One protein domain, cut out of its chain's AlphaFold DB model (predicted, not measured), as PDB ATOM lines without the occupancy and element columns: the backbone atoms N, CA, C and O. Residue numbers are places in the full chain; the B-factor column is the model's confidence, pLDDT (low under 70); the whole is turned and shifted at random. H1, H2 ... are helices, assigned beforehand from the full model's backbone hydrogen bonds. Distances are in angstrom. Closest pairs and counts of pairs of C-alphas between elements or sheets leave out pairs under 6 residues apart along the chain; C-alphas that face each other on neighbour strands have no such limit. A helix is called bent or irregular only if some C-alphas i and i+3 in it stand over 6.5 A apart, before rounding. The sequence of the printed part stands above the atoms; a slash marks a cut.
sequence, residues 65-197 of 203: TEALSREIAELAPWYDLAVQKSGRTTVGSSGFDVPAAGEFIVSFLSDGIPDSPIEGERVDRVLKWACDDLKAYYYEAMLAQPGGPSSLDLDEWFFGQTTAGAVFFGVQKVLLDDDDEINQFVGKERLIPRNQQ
ATOM      1  N   THR A  65     272.880 308.664 193.825       90.88
ATOM      2  CA  THR A  65     271.886 307.587 193.888       90.88
ATOM      3  C   THR A  65     271.785 306.840 192.561       90.88
ATOM      4  O   THR A  65     271.822 305.615 192.546       90.88
ATOM      5  N   GLU A  66     271.679 307.561 191.440       91.25
ATOM      6  CA  GLU A  66     271.600 306.955 190.103       91.25
ATOM      7  C   GLU A  66     272.872 306.172 189.769       91.25
ATOM      8  O   GLU A  66     272.789 305.030 189.311       91.25
ATOM      9  N   ALA A  67     274.038 306.737 190.091       91.88
ATOM     10  CA  ALA A  67     275.322 306.090 189.862       91.88
ATOM     11  C   ALA A  67     275.491 304.806 190.677       91.88
ATOM     12  O   ALA A  67     275.910 303.788 190.124       91.88
ATOM     13  N   LEU A  68     275.123 304.829 191.963       94.81
ATOM     14  CA  LEU A  68     275.171 303.639 192.811       94.81
ATOM     15  C   LEU A  68     274.202 302.562 192.309       94.81
ATOM     16  O   LEU A  68     274.573 301.393 192.217       94.81
ATOM     17  N   SER A  69     272.978 302.945 191.944       95.06
ATOM     18  CA  SER A  69     271.979 302.015 191.408       95.06
ATOM     19  C   SER A  69     272.431 301.368 190.098       95.06
ATOM     20  O   SER A  69     272.236 300.164 189.910       95.06
ATOM     21  N   ARG A  70     273.077 302.128 189.203       94.06
ATOM     22  CA  ARG A  70     273.696 301.576 187.990       94.06
ATOM     23  C   ARG A  70     274.809 300.587 188.336       94.06
ATOM     24  O   ARG A  70     274.819 299.491 187.788       94.06
ATOM     25  N   GLU A  71     275.714 300.957 189.237       94.88
ATOM     26  CA  GLU A  71     276.846 300.115 189.644       94.88
ATOM     27  C   GLU A  71     276.380 298.782 190.248       94.88
ATOM     28  O   GLU A  71     276.865 297.717 189.864       94.88
ATOM     29  N   ILE A  72     275.355 298.816 191.110       96.81
ATOM     30  CA  ILE A  72     274.693 297.612 191.630       96.81
ATOM     31  C   ILE A  72     274.132 296.771 190.474       96.81
ATOM     32  O   ILE A  72     274.375 295.569 190.409       96.81
ATOM     33  N   ALA A  73     273.416 297.377 189.524       95.69
ATOM     34  CA  ALA A  73     272.839 296.639 188.400       95.69
ATOM     35  C   ALA A  73     273.902 295.982 187.495       95.69
ATOM     36  O   ALA A  73     273.695 294.865 187.017       95.69
ATOM     37  N   GLU A  74     275.044 296.638 187.276       93.44
ATOM     38  CA  GLU A  74     276.159 296.110 186.477       93.44
ATOM     39  C   GLU A  74     276.835 294.893 187.133       93.44
ATOM     40  O   GLU A  74     277.292 293.984 186.434       93.44
ATOM     41  N   LEU A  75     276.857 294.833 188.469       94.75
ATOM     42  CA  LEU A  75     277.425 293.715 189.229       94.75
ATOM     43  C   LEU A  75     276.477 292.518 189.381       94.75
ATOM     44  O   LEU A  75     276.942 291.412 189.671       94.75
ATOM     45  N   ALA A  76     275.174 292.691 189.144       95.75
ATOM     46  CA  ALA A  76     274.168 291.652 189.386       95.75
ATOM     47  C   ALA A  76     274.455 290.305 188.699       95.75
ATOM     48  O   ALA A  76     274.403 289.285 189.388       95.75
ATOM     49  N   PRO A  77     274.857 290.241 187.412       94.50
ATOM     50  CA  PRO A  77     275.170 288.963 186.769       94.50
ATOM     51  C   PRO A  77     276.344 288.222 187.426       94.50
ATOM     52  O   PRO A  77     276.378 286.988 187.447       94.50
ATOM     53  N   TRP A  78     277.318 288.963 187.958       94.38
ATOM     54  CA  TRP A  78     278.481 288.395 188.636       94.38
ATOM     55  C   TRP A  78     278.135 287.894 190.029       94.38
ATOM     56  O   TRP A  78     278.567 286.804 190.408       94.38
ATOM     57  N   TYR A  79     277.319 288.649 190.759       96.44
ATOM     58  CA  TYR A  79     276.780 288.206 192.033       96.44
ATOM     59  C   TYR A  79     275.935 286.934 191.871       96.44
ATOM     60  O   TYR A  79     276.178 285.944 192.561       96.44
ATOM     61  N   ASP A  80     275.028 286.890 190.892       96.38
ATOM     62  CA  ASP A  80     274.216 285.700 190.609       96.38
ATOM     63  C   ASP A  80     275.091 284.473 190.317       96.38
ATOM     64  O   ASP A  80     274.821 283.368 190.799       96.38
ATOM     65  N   LEU A  81     276.180 284.659 189.564       95.31
ATOM     66  CA  LEU A  81     277.161 283.608 189.314       95.31
ATOM     67  C   LEU A  81     277.886 283.174 190.601       95.31
ATOM     68  O   LEU A  81     278.125 281.977 190.784       95.31
ATOM     69  N   ALA A  82     278.232 284.115 191.486       94.94
ATOM     70  CA  ALA A  82     278.855 283.841 192.783       94.94
ATOM     71  C   ALA A  82     277.973 282.928 193.641       94.94
ATOM     72  O   ALA A  82     278.432 281.895 194.143       94.94
ATOM     73  N   VAL A  83     276.688 283.284 193.740       96.75
ATOM     74  CA  VAL A  83     275.669 282.548 194.491       96.75
ATOM     75  C   VAL A  83     275.473 281.156 193.895       96.75
ATOM     76  O   VAL A  83     275.489 280.167 194.628       96.75
ATOM     77  N   GLN A  84     275.354 281.049 192.568       96.25
ATOM     78  CA  GLN A  84     275.198 279.762 191.881       96.25
ATOM     79  C   GLN A  84     276.396 278.830 192.101       96.25
ATOM     80  O   GLN A  84     276.206 277.636 192.333       96.25
ATOM     81  N   LYS A  85     277.629 279.354 192.054       92.69
ATOM     82  CA  LYS A  85     278.852 278.567 192.286       92.69
ATOM     83  C   LYS A  85     278.995 278.128 193.743       92.69
ATOM     84  O   LYS A  85     279.422 277.005 193.999       92.69
ATOM     85  N   SER A  86     278.667 279.009 194.686       91.69
ATOM     86  CA  SER A  86     278.890 278.779 196.119       91.69
ATOM     87  C   SER A  86     277.735 278.041 196.801       91.69
ATOM     88  O   SER A  86     277.928 277.459 197.868       91.69
ATOM     89  N   GLY A  87     276.527 278.088 196.226       94.69
ATOM     90  CA  GLY A  87     275.292 277.563 196.818       94.69
ATOM     91  C   GLY A  87     274.806 278.334 198.054       94.69
ATOM     92  O   GLY A  87     273.881 277.885 198.728       94.69
ATOM     93  N   ARG A  88     275.444 279.464 198.382       93.75
ATOM     94  CA  ARG A  88     275.159 280.328 199.536       93.75
ATOM     95  C   ARG A  88     275.649 281.753 199.267       93.75
ATOM     96  O   ARG A  88     276.498 281.938 198.400       93.75
ATOM     97  N   THR A  89     275.166 282.703 200.064       96.25
ATOM     98  CA  THR A  89     275.627 284.098 200.107       96.25
ATOM     99  C   THR A  89     275.761 284.569 201.554       96.25
ATOM    100  O   THR A  89     275.176 283.973 202.463       96.25
ATOM    101  N   THR A  90     276.567 285.602 201.765       95.62
ATOM    102  CA  THR A  90     276.702 286.342 203.023       95.62
ATOM    103  C   THR A  90     275.888 287.639 203.047       95.62
ATOM    104  O   THR A  90     275.814 288.276 204.094       95.62
ATOM    105  N   VAL A  91     275.227 287.992 201.939       97.31
ATOM    106  CA  VAL A  91     274.264 289.099 201.856       97.31
ATOM    107  C   VAL A  91     272.953 288.729 202.560       97.31
ATOM    108  O   VAL A  91     272.451 287.612 202.421       97.31
ATOM    109  N   GLY A  92     272.366 289.692 203.273       95.44
ATOM    110  CA  GLY A  92     271.015 289.626 203.839       95.44
ATOM    111  C   GLY A  92     270.939 289.899 205.343       95.44
ATOM    112  O   GLY A  92     269.890 289.681 205.946       95.44
ATOM    113  N   SER A  93     272.023 290.370 205.962       92.81
ATOM    114  CA  SER A  93     272.086 290.707 207.389       92.81
ATOM    115  C   SER A  93     271.139 291.847 207.768       92.81
ATOM    116  O   SER A  93     270.627 291.870 208.885       92.81
ATOM    117  N   SER A  94     270.893 292.783 206.849       94.75
ATOM    118  CA  SER A  94     269.963 293.904 207.035       94.75
ATOM    119  C   SER A  94     268.504 293.536 206.757       94.75
ATOM    120  O   SER A  94     267.599 294.233 207.206       94.75
ATOM    121  N   GLY A  95     268.264 292.453 206.012       95.06
ATOM    122  CA  GLY A  95     266.940 292.083 205.510       95.06
ATOM    123  C   GLY A  95     266.464 292.900 204.302       95.06
ATOM    124  O   GLY A  95     265.365 292.646 203.809       95.06
ATOM    125  N   PHE A  96     267.267 293.845 203.808       97.25
ATOM    126  CA  PHE A  96     267.002 294.552 202.557       97.25
ATOM    127  C   PHE A  96     267.440 293.727 201.347       97.25
ATOM    128  O   PHE A  96     268.346 292.894 201.431       97.25
ATOM    129  N   ASP A  97     266.815 293.986 200.198       96.69
ATOM    130  CA  ASP A  97     267.476 293.677 198.936       96.69
ATOM    131  C   ASP A  97     268.623 294.672 198.685       96.69
ATOM    132  O   ASP A  97     268.724 295.725 199.319       96.69
ATOM    133  N   VAL A  98     269.543 294.309 197.792       98.00
ATOM    134  CA  VAL A  98     270.773 295.086 197.574       98.00
ATOM    135  C   VAL A  98     270.488 296.512 197.071       98.00
ATOM    136  O   VAL A  98     271.108 297.439 197.597       98.00
ATOM    137  N   PRO A  99     269.554 296.744 196.122       96.75
ATOM    138  CA  PRO A  99     269.165 298.102 195.743       96.75
ATOM    139  C   PRO A  99     268.615 298.928 196.915       96.75
ATOM    140  O   PRO A  99     269.077 300.047 197.125       96.75
ATOM    141  N   ALA A 100     267.706 298.375 197.727       97.12
ATOM    142  CA  ALA A 100     267.143 299.078 198.881       97.12
ATOM    143  C   ALA A 100     268.198 299.360 199.963       97.12
ATOM    144  O   ALA A 100     268.173 300.425 200.581       97.12
ATOM    145  N   ALA A 101     269.160 298.454 200.167       97.75
ATOM    146  CA  ALA A 101     270.308 298.712 201.032       97.75
ATOM    147  C   ALA A 101     271.128 299.908 200.521       97.75
ATOM    148  O   ALA A 101     271.481 300.786 201.307       97.75
ATOM    149  N   GLY A 102     271.387 299.979 199.210       96.88
ATOM    150  CA  GLY A 102     272.073 301.106 198.577       96.88
ATOM    151  C   GLY A 102     271.338 302.435 198.764       96.88
ATOM    152  O   GLY A 102     271.941 303.410 199.210       96.88
ATOM    153  N   GLU A 103     270.031 302.467 198.497       95.75
ATOM    154  CA  GLU A 103     269.191 303.656 198.698       95.75
ATOM    155  C   GLU A 103     269.188 304.117 200.161       95.75
ATOM    156  O   GLU A 103     269.353 305.307 200.444       95.75
ATOM    157  N   PHE A 104     269.058 303.177 201.100       97.06
ATOM    158  CA  PHE A 104     269.101 303.483 202.524       97.06
ATOM    159  C   PHE A 104     270.453 304.070 202.943       97.06
ATOM    160  O   PHE A 104     270.477 305.079 203.645       97.06
ATOM    161  N   ILE A 105     271.577 303.516 202.481       97.00
ATOM    162  CA  ILE A 105     272.907 304.070 202.780       97.00
ATOM    163  C   ILE A 105     273.038 305.488 202.204       97.00
ATOM    164  O   ILE A 105     273.496 306.392 202.900       97.00
ATOM    165  N   VAL A 106     272.601 305.714 200.960       95.69
ATOM    166  CA  VAL A 106     272.670 307.037 200.313       95.69
ATOM    167  C   VAL A 106     271.806 308.077 201.027       95.69
ATOM    168  O   VAL A 106     272.159 309.257 201.029       95.69
ATOM    169  N   SER A 107     270.719 307.674 201.690       95.44
ATOM    170  CA  SER A 107     269.855 308.609 202.422       95.44
ATOM    171  C   SER A 107     270.596 309.414 203.504       95.44
ATOM    172  O   SER A 107     270.260 310.577 203.722       95.44
ATOM    173  N   PHE A 108     271.674 308.869 204.083       95.38
ATOM    174  CA  PHE A 108     272.540 309.570 205.043       95.38
ATOM    175  C   PHE A 108     273.288 310.767 204.438       95.38
ATOM    176  O   PHE A 108     273.738 311.636 205.175       95.38
ATOM    177  N   LEU A 109     273.438 310.831 203.111       92.62
ATOM    178  CA  LEU A 109     274.130 311.923 202.412       92.62
ATOM    179  C   LEU A 109     273.227 313.125 202.102       92.62
ATOM    180  O   LEU A 109     273.698 314.090 201.503       92.62
ATOM    181  N   SER A 110     271.937 313.047 202.440       84.25
ATOM    182  CA  SER A 110     270.965 314.102 202.144       84.25
ATOM    183  C   SER A 110     270.950 315.152 203.264       84.25
ATOM    184  O   SER A 110     271.861 315.970 203.348       84.25
ATOM    185  N   ASP A 111     269.958 315.108 204.160       76.31
ATOM    186  CA  ASP A 111     269.708 316.149 205.168       76.31
ATOM    187  C   ASP A 111     269.976 315.663 206.611       76.31
ATOM    188  O   ASP A 111     269.285 316.052 207.552       76.31
ATOM    189  N   GLY A 112     270.984 314.804 206.791       78.12
ATOM    190  CA  GLY A 112     271.392 314.259 208.092       78.12
ATOM    191  C   GLY A 112     271.021 312.789 208.295       78.12
ATOM    192  O   GLY A 112     270.687 312.074 207.351       78.12
ATOM    193  N   ILE A 113     271.128 312.320 209.542       91.75
ATOM    194  CA  ILE A 113     270.892 310.915 209.890       91.75
ATOM    195  C   ILE A 113     269.383 310.612 209.826       91.75
ATOM    196  O   ILE A 113     268.614 311.252 210.550       91.75
ATOM    197  N   PRO A 114     268.937 309.658 208.988       93.62
ATOM    198  CA  PRO A 114     267.528 309.304 208.868       93.62
ATOM    199  C   PRO A 114     267.017 308.569 210.115       93.62
ATOM    200  O   PRO A 114     267.784 308.032 210.915       93.62
ATOM    201  N   ASP A 115     265.694 308.477 210.246       93.44
ATOM    202  CA  ASP A 115     265.083 307.576 211.221       93.44
ATOM    203  C   ASP A 115     265.395 306.109 210.888       93.44
ATOM    204  O   ASP A 115     265.581 305.728 209.728       93.44
ATOM    205  N   SER A 116     265.417 305.258 211.917       95.12
ATOM    206  CA  SER A 116     265.602 303.821 211.713       95.12
ATOM    207  C   SER A 116     264.426 303.235 210.919       95.12
ATOM    208  O   SER A 116     263.281 303.349 211.362       95.12
ATOM    209  N   PRO A 117     264.681 302.552 209.788       94.12
ATOM    210  CA  PRO A 117     263.629 301.917 208.997       94.12
ATOM    211  C   PRO A 117     263.135 300.601 209.623       94.12
ATOM    212  O   PRO A 117     262.149 300.035 209.152       94.12
ATOM    213  N   ILE A 118     263.808 300.097 210.668       94.75
ATOM    214  CA  ILE A 118     263.428 298.874 211.381       94.75
ATOM    215  C   ILE A 118     262.994 299.243 212.801       94.75
ATOM    216  O   ILE A 118     263.759 299.804 213.588       94.75
ATOM    217  N   GLU A 119     261.748 298.908 213.135       94.50
ATOM    218  CA  GLU A 119     261.165 299.196 214.443       94.50
ATOM    219  C   GLU A 119     261.969 298.537 215.578       94.50
ATOM    220  O   GLU A 119     262.288 297.351 215.529       94.50
ATOM    221  N   GLY A 120     262.293 299.314 216.618       95.06
ATOM    222  CA  GLY A 120     263.070 298.848 217.776       95.06
ATOM    223  C   GLY A 120     264.588 298.795 217.560       95.06
ATOM    224  O   GLY A 120     265.339 298.601 218.519       95.06
ATOM    225  N   GLU A 121     265.055 299.024 216.334       96.25
ATOM    226  CA  GLU A 121     266.472 299.037 215.988       96.25
ATOM    227  C   GLU A 121     267.014 300.469 215.939       96.25
ATOM    228  O   GLU A 121     266.310 301.398 215.544       96.25
ATOM    229  N   ARG A 122     268.281 300.664 216.328       95.25
ATOM    230  CA  ARG A 122     268.945 301.964 216.145       95.25
ATOM    231  C   ARG A 122     269.441 302.100 214.707       95.25
ATOM    232  O   ARG A 122     269.968 301.139 214.148       95.25
ATOM    233  N   VAL A 123     269.328 303.301 214.145       95.88
ATOM    234  CA  VAL A 123     269.665 303.570 212.740       95.88
ATOM    235  C   VAL A 123     271.134 303.262 212.411       95.88
ATOM    236  O   VAL A 123     271.410 302.693 211.361       95.88
ATOM    237  N   ASP A 124     272.071 303.517 213.329       94.19
ATOM    238  CA  ASP A 124     273.502 303.224 213.156       94.19
ATOM    239  C   ASP A 124     273.786 301.724 213.001       94.19
ATOM    240  O   ASP A 124     274.662 301.305 212.238       94.19
ATOM    241  N   ARG A 125     273.001 300.895 213.698       94.69
ATOM    242  CA  ARG A 125     273.089 299.438 213.608       94.69
ATOM    243  C   ARG A 125     272.524 298.937 212.284       94.69
ATOM    244  O   ARG A 125     273.170 298.114 211.638       94.69
ATOM    245  N   VAL A 126     271.373 299.463 211.863       97.25
ATOM    246  CA  VAL A 126     270.774 299.117 210.565       97.25
ATOM    247  C   VAL A 126     271.685 299.555 209.416       97.25
ATOM    248  O   VAL A 126     271.896 298.787 208.481       97.25
ATOM    249  N   LEU A 127     272.305 300.737 209.519       96.75
ATOM    250  CA  LEU A 127     273.306 301.216 208.565       96.75
ATOM    251  C   LEU A 127     274.474 300.240 208.452       96.75
ATOM    252  O   LEU A 127     274.843 299.856 207.346       96.75
ATOM    253  N   LYS A 128     275.036 299.795 209.581       95.06
ATOM    254  CA  LYS A 128     276.140 298.829 209.570       95.06
ATOM    255  C   LYS A 128     275.761 297.538 208.844       95.06
ATOM    256  O   LYS A 128     276.569 297.039 208.067       95.06
ATOM    257  N   TRP A 129     274.559 297.012 209.075       97.00
ATOM    258  CA  TRP A 129     274.085 295.809 208.388       97.00
ATOM    259  C   TRP A 129     273.903 296.029 206.888       97.00
ATOM    260  O   TRP A 129     274.342 295.194 206.103       97.00
ATOM    261  N   ALA A 130     273.317 297.159 206.483       97.88
ATOM    262  CA  ALA A 130     273.162 297.501 205.072       97.88
ATOM    263  C   ALA A 130     274.527 297.658 204.380       97.88
ATOM    264  O   ALA A 130     274.733 297.152 203.278       97.88
ATOM    265  N   CYS A 131     275.494 298.301 205.043       97.12
ATOM    266  CA  CYS A 131     276.864 298.420 204.549       97.12
ATOM    267  C   CYS A 131     277.569 297.060 204.430       97.12
ATOM    268  O   CYS A 131     278.311 296.844 203.472       97.12
ATOM    269  N   ASP A 132     277.364 296.148 205.382       96.56
ATOM    270  CA  ASP A 132     277.924 294.794 205.305       96.56
ATOM    271  C   ASP A 132     277.342 294.012 204.130       96.56
ATOM    272  O   ASP A 132     278.099 293.388 203.392       96.56
ATOM    273  N   ASP A 133     276.029 294.109 203.915       97.88
ATOM    274  CA  ASP A 133     275.350 293.477 202.784       97.88
ATOM    275  C   ASP A 133     275.844 294.027 201.448       97.88
ATOM    276  O   ASP A 133     276.171 293.257 200.545       97.88
ATOM    277  N   LEU A 134     275.960 295.354 201.326       98.00
ATOM    278  CA  LEU A 134     276.446 295.969 200.097       98.00
ATOM    279  C   LEU A 134     277.912 295.593 199.835       98.00
ATOM    280  O   LEU A 134     278.265 295.239 198.717       98.00
ATOM    281  N   LYS A 135     278.771 295.577 200.857       96.88
ATOM    282  CA  LYS A 135     280.173 295.156 200.699       96.88
ATOM    283  C   LYS A 135     280.289 293.675 200.330       96.88
ATOM    284  O   LYS A 135     281.038 293.331 199.418       96.88
ATOM    285  N   ALA A 136     279.524 292.810 200.998       96.94
ATOM    286  CA  ALA A 136     279.457 291.384 200.693       96.94
ATOM    287  C   ALA A 136     279.024 291.145 199.242       96.94
ATOM    288  O   ALA A 136     279.666 290.371 198.537       96.94
ATOM    289  N   TYR A 137     278.009 291.870 198.769       98.00
ATOM    290  CA  TYR A 137     277.549 291.810 197.386       98.00
ATOM    291  C   TYR A 137     278.671 292.124 196.386       98.00
ATOM    292  O   TYR A 137     278.913 291.342 195.463       98.00
ATOM    293  N   TYR A 138     279.411 293.218 196.603       96.62
ATOM    294  CA  TYR A 138     280.528 293.612 195.735       96.62
ATOM    295  C   TYR A 138     281.657 292.577 195.764       96.62
ATOM    296  O   TYR A 138     282.213 292.234 194.720       96.62
ATOM    297  N   TYR A 139     281.994 292.051 196.942       95.12
ATOM    298  CA  TYR A 139     283.091 291.092 197.085       95.12
ATOM    299  C   TYR A 139     282.739 289.737 196.486       95.12
ATOM    300  O   TYR A 139     283.565 289.148 195.793       95.12
ATOM    301  N   GLU A 140     281.519 289.248 196.700       95.75
ATOM    302  CA  GLU A 140     281.046 288.003 196.096       95.75
ATOM    303  C   GLU A 140     281.004 288.115 194.567       95.75
ATOM    304  O   GLU A 140     281.511 287.225 193.878       95.75
ATOM    305  N   ALA A 141     280.497 289.231 194.029       94.19
ATOM    306  CA  ALA A 141     280.520 289.506 192.594       94.19
ATOM    307  C   ALA A 141     281.954 289.527 192.035       94.19
ATOM    308  O   ALA A 141     282.239 288.917 190.999       94.19
ATOM    309  N   MET A 142     282.886 290.179 192.732       90.75
ATOM    310  CA  MET A 142     284.277 290.243 192.293       90.75
ATOM    311  C   MET A 142     284.967 288.873 192.347       90.75
ATOM    312  O   MET A 142     285.627 288.466 191.395       90.75
ATOM    313  N   LEU A 143     284.759 288.106 193.417       90.00
ATOM    314  CA  LEU A 143     285.347 286.774 193.590       90.00
ATOM    315  C   LEU A 143     284.774 285.720 192.631       90.00
ATOM    316  O   LEU A 143     285.407 284.688 192.401       90.00
ATOM    317  N   ALA A 144     283.599 285.954 192.039       88.88
ATOM    318  CA  ALA A 144     283.056 285.077 191.003       88.88
ATOM    319  C   ALA A 144     283.857 285.116 189.693       88.88
ATOM    320  O   ALA A 144     283.727 284.187 188.874       88.88
ATOM    321  N   GLN A 145     284.660 286.166 189.496       79.56
ATOM    322  CA  GLN A 145     285.463 286.370 188.301       79.56
ATOM    323  C   GLN A 145     286.801 285.626 188.343       79.56
ATOM    324  O   GLN A 145     287.356 285.346 189.407       79.56
ATOM    325  N   PRO A 146     287.359 285.313 187.165       73.12
ATOM    326  CA  PRO A 146     288.753 284.905 187.059       73.12
ATOM    327  C   PRO A 146     289.683 286.018 187.567       73.12
ATOM    328  O   PRO A 146     289.409 287.194 187.359       73.12
ATOM    329  N   GLY A 147     290.806 285.647 188.180       75.81
ATOM    330  CA  GLY A 147     291.846 286.594 188.607       75.81
ATOM    331  C   GLY A 147     292.276 286.421 190.060       75.81
ATOM    332  O   GLY A 147     293.428 286.681 190.366       75.81
ATOM    333  N   GLY A 148     291.391 285.909 190.922       77.31
ATOM    334  CA  GLY A 148     291.722 285.567 192.310       77.31
ATOM    335  C   GLY A 148     292.313 286.730 193.120       77.31
ATOM    336  O   GLY A 148     293.420 286.559 193.629       77.31
ATOM    337  N   PRO A 149     291.612 287.878 193.236       84.12
ATOM    338  CA  PRO A 149     292.096 289.011 194.023       84.12
ATOM    339  C   PRO A 149     292.364 288.617 195.475       84.12
ATOM    340  O   PRO A 149     291.618 287.828 196.070       84.12
ATOM    341  N   SER A 150     293.401 289.206 196.065       84.75
ATOM    342  CA  SER A 150     293.603 289.166 197.510       84.75
ATOM    343  C   SER A 150     292.544 290.009 198.233       84.75
ATOM    344  O   SER A 150     291.820 290.804 197.633       84.75
ATOM    345  N   SER A 151     292.455 289.876 199.558       83.88
ATOM    346  CA  SER A 151     291.581 290.747 200.355       83.88
ATOM    347  C   SER A 151     291.973 292.223 200.251       83.88
ATOM    348  O   SER A 151     291.102 293.083 200.306       83.88
ATOM    349  N   LEU A 152     293.272 292.509 200.098       84.81
ATOM    350  CA  LEU A 152     293.766 293.873 199.935       84.81
ATOM    351  C   LEU A 152     293.319 294.451 198.590       84.81
ATOM    352  O   LEU A 152     292.820 295.567 198.562       84.81
ATOM    353  N   ASP A 153     293.416 293.667 197.516       85.75
ATOM    354  CA  ASP A 153     292.955 294.071 196.184       85.75
ATOM    355  C   ASP A 153     291.453 294.394 196.176       85.75
ATOM    356  O   ASP A 153     291.022 295.374 195.570       85.75
ATOM    357  N   LEU A 154     290.646 293.591 196.882       89.69
ATOM    358  CA  LEU A 154     289.207 293.831 197.033       89.69
ATOM    359  C   LEU A 154     288.909 295.117 197.803       89.69
ATOM    360  O   LEU A 154     288.026 295.873 197.397       89.69
ATOM    361  N   ASP A 155     289.622 295.361 198.906       90.19
ATOM    362  CA  ASP A 155     289.489 296.591 199.685       90.19
ATOM    363  C   ASP A 155     289.878 297.814 198.837       90.19
ATOM    364  O   ASP A 155     289.100 298.762 198.737       90.19
ATOM    365  N   GLU A 156     291.051 297.784 198.199       87.38
ATOM    366  CA  GLU A 156     291.557 298.884 197.373       87.38
ATOM    367  C   GLU A 156     290.652 299.157 196.173       87.38
ATOM    368  O   GLU A 156     290.401 300.312 195.843       87.38
ATOM    369  N   TRP A 157     290.108 298.125 195.531       89.19
ATOM    370  CA  TRP A 157     289.134 298.316 194.464       89.19
ATOM    371  C   TRP A 157     287.820 298.894 194.992       89.19
ATOM    372  O   TRP A 157     287.348 299.906 194.476       89.19
ATOM    373  N   PHE A 158     287.233 298.293 196.030       92.56
ATOM    374  CA  PHE A 158     285.929 298.714 196.540       92.56
ATOM    375  C   PHE A 158     285.973 300.145 197.061       92.56
ATOM    376  O   PHE A 158     285.216 300.993 196.595       92.56
ATOM    377  N   PHE A 159     286.881 300.445 197.987       91.00
ATOM    378  CA  PHE A 159     286.975 301.785 198.551       91.00
ATOM    379  C   PHE A 159     287.562 302.777 197.548       91.00
ATOM    380  O   PHE A 159     287.111 303.915 197.538       91.00
ATOM    381  N   GLY A 160     288.488 302.328 196.690       86.69
ATOM    382  CA  GLY A 160     289.278 303.143 195.765       86.69
ATOM    383  C   GLY A 160     288.640 303.499 194.422       86.69
ATOM    384  O   GLY A 160     289.045 304.454 193.763       86.69
ATOM    385  N   GLN A 161     287.714 302.683 193.929       87.00
ATOM    386  CA  GLN A 161     287.329 302.742 192.513       87.00
ATOM    387  C   GLN A 161     285.820 302.710 192.292       87.00
ATOM    388  O   GLN A 161     285.374 302.978 191.178       87.00
ATOM    389  N   THR A 162     285.036 302.418 193.330       91.75
ATOM    390  CA  THR A 162     283.584 302.260 193.211       91.75
ATOM    391  C   THR A 162     282.828 303.482 193.724       91.75
ATOM    392  O   THR A 162     283.305 304.243 194.577       91.75
ATOM    393  N   THR A 163     281.621 303.672 193.209       93.31
ATOM    394  CA  THR A 163     280.651 304.646 193.710       93.31
ATOM    395  C   THR A 163     280.210 304.264 195.120       93.31
ATOM    396  O   THR A 163     280.127 305.137 195.983       93.31
ATOM    397  N   ALA A 164     280.009 302.970 195.397       95.12
ATOM    398  CA  ALA A 164     279.716 302.483 196.745       95.12
ATOM    399  C   ALA A 164     280.800 302.889 197.761       95.12
ATOM    400  O   ALA A 164     280.480 303.373 198.846       95.12
ATOM    401  N   GLY A 165     282.078 302.774 197.394       93.94
ATOM    402  CA  GLY A 165     283.208 303.228 198.206       93.94
ATOM    403  C   GLY A 165     283.135 304.723 198.527       93.94
ATOM    404  O   GLY A 165     283.230 305.109 199.692       93.94
ATOM    405  N   ALA A 166     282.877 305.565 197.520       92.00
ATOM    406  CA  ALA A 166     282.698 307.006 197.717       92.00
ATOM    407  C   ALA A 166     281.513 307.329 198.646       92.00
ATOM    408  O   ALA A 166     281.628 308.186 199.525       92.00
ATOM    409  N   VAL A 167     280.397 306.607 198.502       94.50
ATOM    410  CA  VAL A 167     279.238 306.724 199.397       94.50
ATOM    411  C   VAL A 167     279.626 306.370 200.835       94.50
ATOM    412  O   VAL A 167     279.266 307.109 201.748       94.50
ATOM    413  N   PHE A 168     280.411 305.311 201.062       95.44
ATOM    414  CA  PHE A 168     280.869 304.936 202.409       95.44
ATOM    415  C   PHE A 168     281.693 306.047 203.067       95.44
ATOM    416  O   PHE A 168     281.488 306.327 204.248       95.44
ATOM    417  N   PHE A 169     282.587 306.706 202.321       93.06
ATOM    418  CA  PHE A 169     283.341 307.857 202.829       93.06
ATOM    419  C   PHE A 169     282.439 309.057 203.133       93.06
ATOM    420  O   PHE A 169     282.590 309.691 204.177       93.06
ATOM    421  N   GLY A 170     281.460 309.341 202.269       93.31
ATOM    422  CA  GLY A 170     280.471 310.389 202.522       93.31
ATOM    423  C   GLY A 170     279.680 310.138 203.811       93.31
ATOM    424  O   GLY A 170     279.564 311.029 204.649       93.31
ATOM    425  N   VAL A 171     279.198 308.908 204.013       95.12
ATOM    426  CA  VAL A 171     278.435 308.536 205.214       95.12
ATOM    427  C   VAL A 171     279.324 308.557 206.453       95.12
ATOM    428  O   VAL A 171     278.903 309.046 207.497       95.12
ATOM    429  N   GLN A 172     280.572 308.089 206.348       94.31
ATOM    430  CA  GLN A 172     281.539 308.195 207.439       94.31
ATOM    431  C   GLN A 172     281.692 309.647 207.903       94.31
ATOM    432  O   GLN A 172     281.675 309.889 209.106       94.31
ATOM    433  N   LYS A 173     281.807 310.604 206.975       92.88
ATOM    434  CA  LYS A 173     281.902 312.027 207.315       92.88
ATOM    435  C   LYS A 173     280.667 312.514 208.073       92.88
ATOM    436  O   LYS A 173     280.817 313.111 209.132       92.88
ATOM    437  N   VAL A 174     279.469 312.176 207.592       94.44
ATOM    438  CA  VAL A 174     278.204 312.520 208.267       94.44
ATOM    439  C   VAL A 174     278.163 311.972 209.697       94.44
ATOM    440  O   VAL A 174     277.799 312.698 210.613       94.44
ATOM    441  N   LEU A 175     278.577 310.720 209.912       94.19
ATOM    442  CA  LEU A 175     278.591 310.118 211.249       94.19
ATOM    443  C   LEU A 175     279.651 310.713 212.185       94.19
ATOM    444  O   LEU A 175     279.448 310.734 213.395       94.19
ATOM    445  N   LEU A 176     280.798 311.136 211.651       92.69
ATOM    446  CA  LEU A 176     281.862 311.765 212.439       92.69
ATOM    447  C   LEU A 176     281.506 313.196 212.863       92.69
ATOM    448  O   LEU A 176     281.977 313.635 213.910       92.69
ATOM    449  N   ASP A 177     280.691 313.885 212.065       93.38
ATOM    450  CA  ASP A 177     280.212 315.244 212.335       93.38
ATOM    451  C   ASP A 177     278.963 315.275 213.248       93.38
ATOM    452  O   ASP A 177     278.527 316.353 213.652       93.38
ATOM    453  N   ASP A 178     278.385 314.115 213.582       93.69
ATOM    454  CA  ASP A 178     277.206 313.985 214.448       93.69
ATOM    455  C   ASP A 178     277.551 314.099 215.946       93.69
ATOM    456  O   ASP A 178     278.654 313.754 216.369       93.69
ATOM    457  N   ASP A 179     276.598 314.547 216.771       92.31
ATOM    458  CA  ASP A 179     276.795 314.727 218.219       92.31
ATOM    459  C   ASP A 179     276.646 313.420 219.038       92.31
ATOM    460  O   ASP A 179     277.062 313.374 220.201       92.31
ATOM    461  N   ASP A 180     276.057 312.346 218.489       93.31
ATOM    462  CA  ASP A 180     275.917 311.052 219.176       93.31
ATOM    463  C   ASP A 180     277.247 310.273 219.135       93.31
ATOM    464  O   ASP A 180     277.741 309.860 218.081       93.31
ATOM    465  N   GLU A 181     277.819 310.003 220.313       94.06
ATOM    466  CA  GLU A 181     279.091 309.280 220.458       94.06
ATOM    467  C   GLU A 181     279.086 307.892 219.791       94.06
ATOM    468  O   GLU A 181     280.133 307.398 219.356       94.06
ATOM    469  N   ILE A 182     277.928 307.233 219.696       93.00
ATOM    470  CA  ILE A 182     277.820 305.925 219.050       93.00
ATOM    471  C   ILE A 182     277.867 306.075 217.527       93.00
ATOM    472  O   ILE A 182     278.516 305.257 216.871       93.00
ATOM    473  N   ASN A 183     277.258 307.124 216.967       92.56
ATOM    474  CA  ASN A 183     277.364 307.427 215.538       92.56
ATOM    475  C   ASN A 183     278.826 307.702 215.165       92.56
ATOM    476  O   ASN A 183     279.365 307.041 214.271       92.56
ATOM    477  N   GLN A 184     279.513 308.544 215.944       93.25
ATOM    478  CA  GLN A 184     280.944 308.810 215.771       93.25
ATOM    479  C   GLN A 184     281.787 307.528 215.849       93.25
ATOM    480  O   GLN A 184     282.685 307.309 215.029       93.25
ATOM    481  N   PHE A 185     281.498 306.641 216.808       92.12
ATOM    482  CA  PHE A 185     282.189 305.356 216.936       92.12
ATOM    483  C   PHE A 185     281.978 304.455 215.710       92.12
ATOM    484  O   PHE A 185     282.933 303.846 215.220       92.12
ATOM    485  N   VAL A 186     280.749 304.374 215.191       91.00
ATOM    486  CA  VAL A 186     280.441 303.600 213.980       91.00
ATOM    487  C   VAL A 186     281.174 304.173 212.767       91.00
ATOM    488  O   VAL A 186     281.827 303.410 212.048       91.00
ATOM    489  N   GLY A 187     281.153 305.498 212.583       89.31
ATOM    490  CA  GLY A 187     281.885 306.180 211.513       89.31
ATOM    491  C   GLY A 187     283.390 305.913 211.573       89.31
ATOM    492  O   GLY A 187     284.007 305.562 210.567       89.31
ATOM    493  N   LYS A 188     283.985 305.986 212.767       87.00
ATOM    494  CA  LYS A 188     285.428 305.803 212.959       87.00
ATOM    495  C   LYS A 188     285.902 304.360 212.783       87.00
ATOM    496  O   LYS A 188     286.982 304.134 212.245       87.00
ATOM    497  N   GLU A 189     285.141 303.384 213.274       85.00
ATOM    498  CA  GLU A 189     285.668 302.027 213.488       85.00
ATOM    499  C   GLU A 189     284.947 300.935 212.697       85.00
ATOM    500  O   GLU A 189     285.439 299.806 212.649       85.00
ATOM    501  N   ARG A 190     283.764 301.206 212.127       84.31
ATOM    502  CA  ARG A 190     282.875 300.126 211.664       84.31
ATOM    503  C   ARG A 190     282.466 300.175 210.200       84.31
ATOM    504  O   ARG A 190     282.087 299.125 209.688       84.31
ATOM    505  N   LEU A 191     282.564 301.306 209.510       87.00
ATOM    506  CA  LEU A 191     282.203 301.369 208.085       87.00
ATOM    507  C   LEU A 191     283.381 301.017 207.161       87.00
ATOM    508  O   LEU A 191     283.263 300.150 206.285       87.00
ATOM    509  N   ILE A 192     284.533 301.645 207.406       88.94
ATOM    510  CA  ILE A 192     285.725 301.573 206.551       88.94
ATOM    511  C   ILE A 192     286.887 300.935 207.330       88.94
ATOM    512  O   ILE A 192     287.208 301.420 208.421       88.94
ATOM    513  N   PRO A 193     287.530 299.870 206.807       84.31
ATOM    514  CA  PRO A 193     288.711 299.261 207.412       84.31
ATOM    515  C   PRO A 193     289.825 300.281 207.668       84.31
ATOM    516  O   PRO A 193     290.081 301.151 206.839       84.31
ATOM    517  N   ARG A 194     290.535 300.170 208.797       79.75
ATOM    518  CA  ARG A 194     291.578 301.143 209.186       79.75
ATOM    519  C   ARG A 194     292.692 301.300 208.146       79.75
ATOM    520  O   ARG A 194     293.211 302.395 207.973       79.75
ATOM    521  N   ASN A 195     293.039 300.222 207.447       77.75
ATOM    522  CA  ASN A 195     294.004 300.207 206.343       77.75
ATOM    523  C   ASN A 195     293.484 300.867 205.055       77.75
ATOM    524  O   ASN A 195     294.207 300.859 204.077       77.75
ATOM    525  N   GLN A 196     292.266 301.408 205.029       79.00
ATOM    526  CA  GLN A 196     291.701 302.119 203.876       79.00
ATOM    527  C   GLN A 196     291.340 303.578 204.205       79.00
ATOM    528  O   GLN A 196     291.034 304.369 203.321       79.00
ATOM    529  N   GLN A 197     291.429 303.983 205.477       73.31
ATOM    530  CA  GLN A 197     291.031 305.324 205.934       73.31
ATOM    531  C   GLN A 197     291.990 306.454 205.508       73.31
ATOM    532  O   GLN A 197     291.674 307.620 205.714       73.31
TER     533      GLN A 197
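Overview. This is residues 65 to 197 of the 203 residues of an uncharacterized protein of Alphaproteobacteria bacterium (UniProt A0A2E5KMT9). A long helix, H3, runs through the middle; H2 packs slantwise on it, H1b and H4 cross it toward its last residues, and H6 packs beside its first residues. H1a packs on H2, and H5 folds back into H6 as a helical hairpin. The 133 printed residues hold six named helices, H1 to H6, and no named strand: all helix. The whole is compact, with a radius of gyration of the C-alphas of 14.6 A and spans of 45 by 31 by 25 A.

Along the chain. H1, residues 65 to 86, begins at C-alpha 65 (271.886, 307.587, 193.888). By its hydrogen bonds it was assigned as one helix, but it is bent: C-alphas 74 and 77 are 7.2 A apart, with arms H1a, 65 to 74, and H1b, 77 to 86, at 51 degrees. H2 is residues 98 to 107; H3, 123 to 143, is 29.9 A long; H4 is 151 to 161; H5, 163 to 176, is 20.1 A long. H6, 181 to 189, ends at C-alpha 189 (285.668, 302.027, 213.488).

Arrangement. H1a, H2 and H5 form a bundle, each touching the other two. The closest C-alphas are Ser 69 and Pro 99, 6.5 A, for H1a and H2; Leu 68 and Thr 163, 5.6 A, for H1a and H5; and Val 106 and Val 167, 6.6 A, for H2 and H5. H2 touches H3 at a steep tilt of 47 degrees, C-alphas 101 and 130 closest at 5.1 A. H1b touches residues 137 to 143 of H3, about perpendicular at 84 degrees, C-alphas 79 and 141 closest at 4.0 A. H3 touches H4, C-alphas 139 and 154 closest at 6.7 A, and H6, C-alphas 124 and 183 closest at 6.2 A. H4 and H5 touch only at the corner, C-alphas 159 and 165 closest at 4.0 A. H5 and H6 are a hairpin, C-alphas 176 and 184 closest at 4.5 A. In H1a, H1b and H2 to H6 every O i to N i+4 pair is within hydrogen-bond range.

Size, cuts and confidence. The farthest C-alphas, Pro 146 and Asp 179, are 44.8 A apart. The printed part has no cut; the links H1 to H2 and H2 to H3 are long. Mean pLDDT of the printed part is 92.2, and no printed residue is under 70.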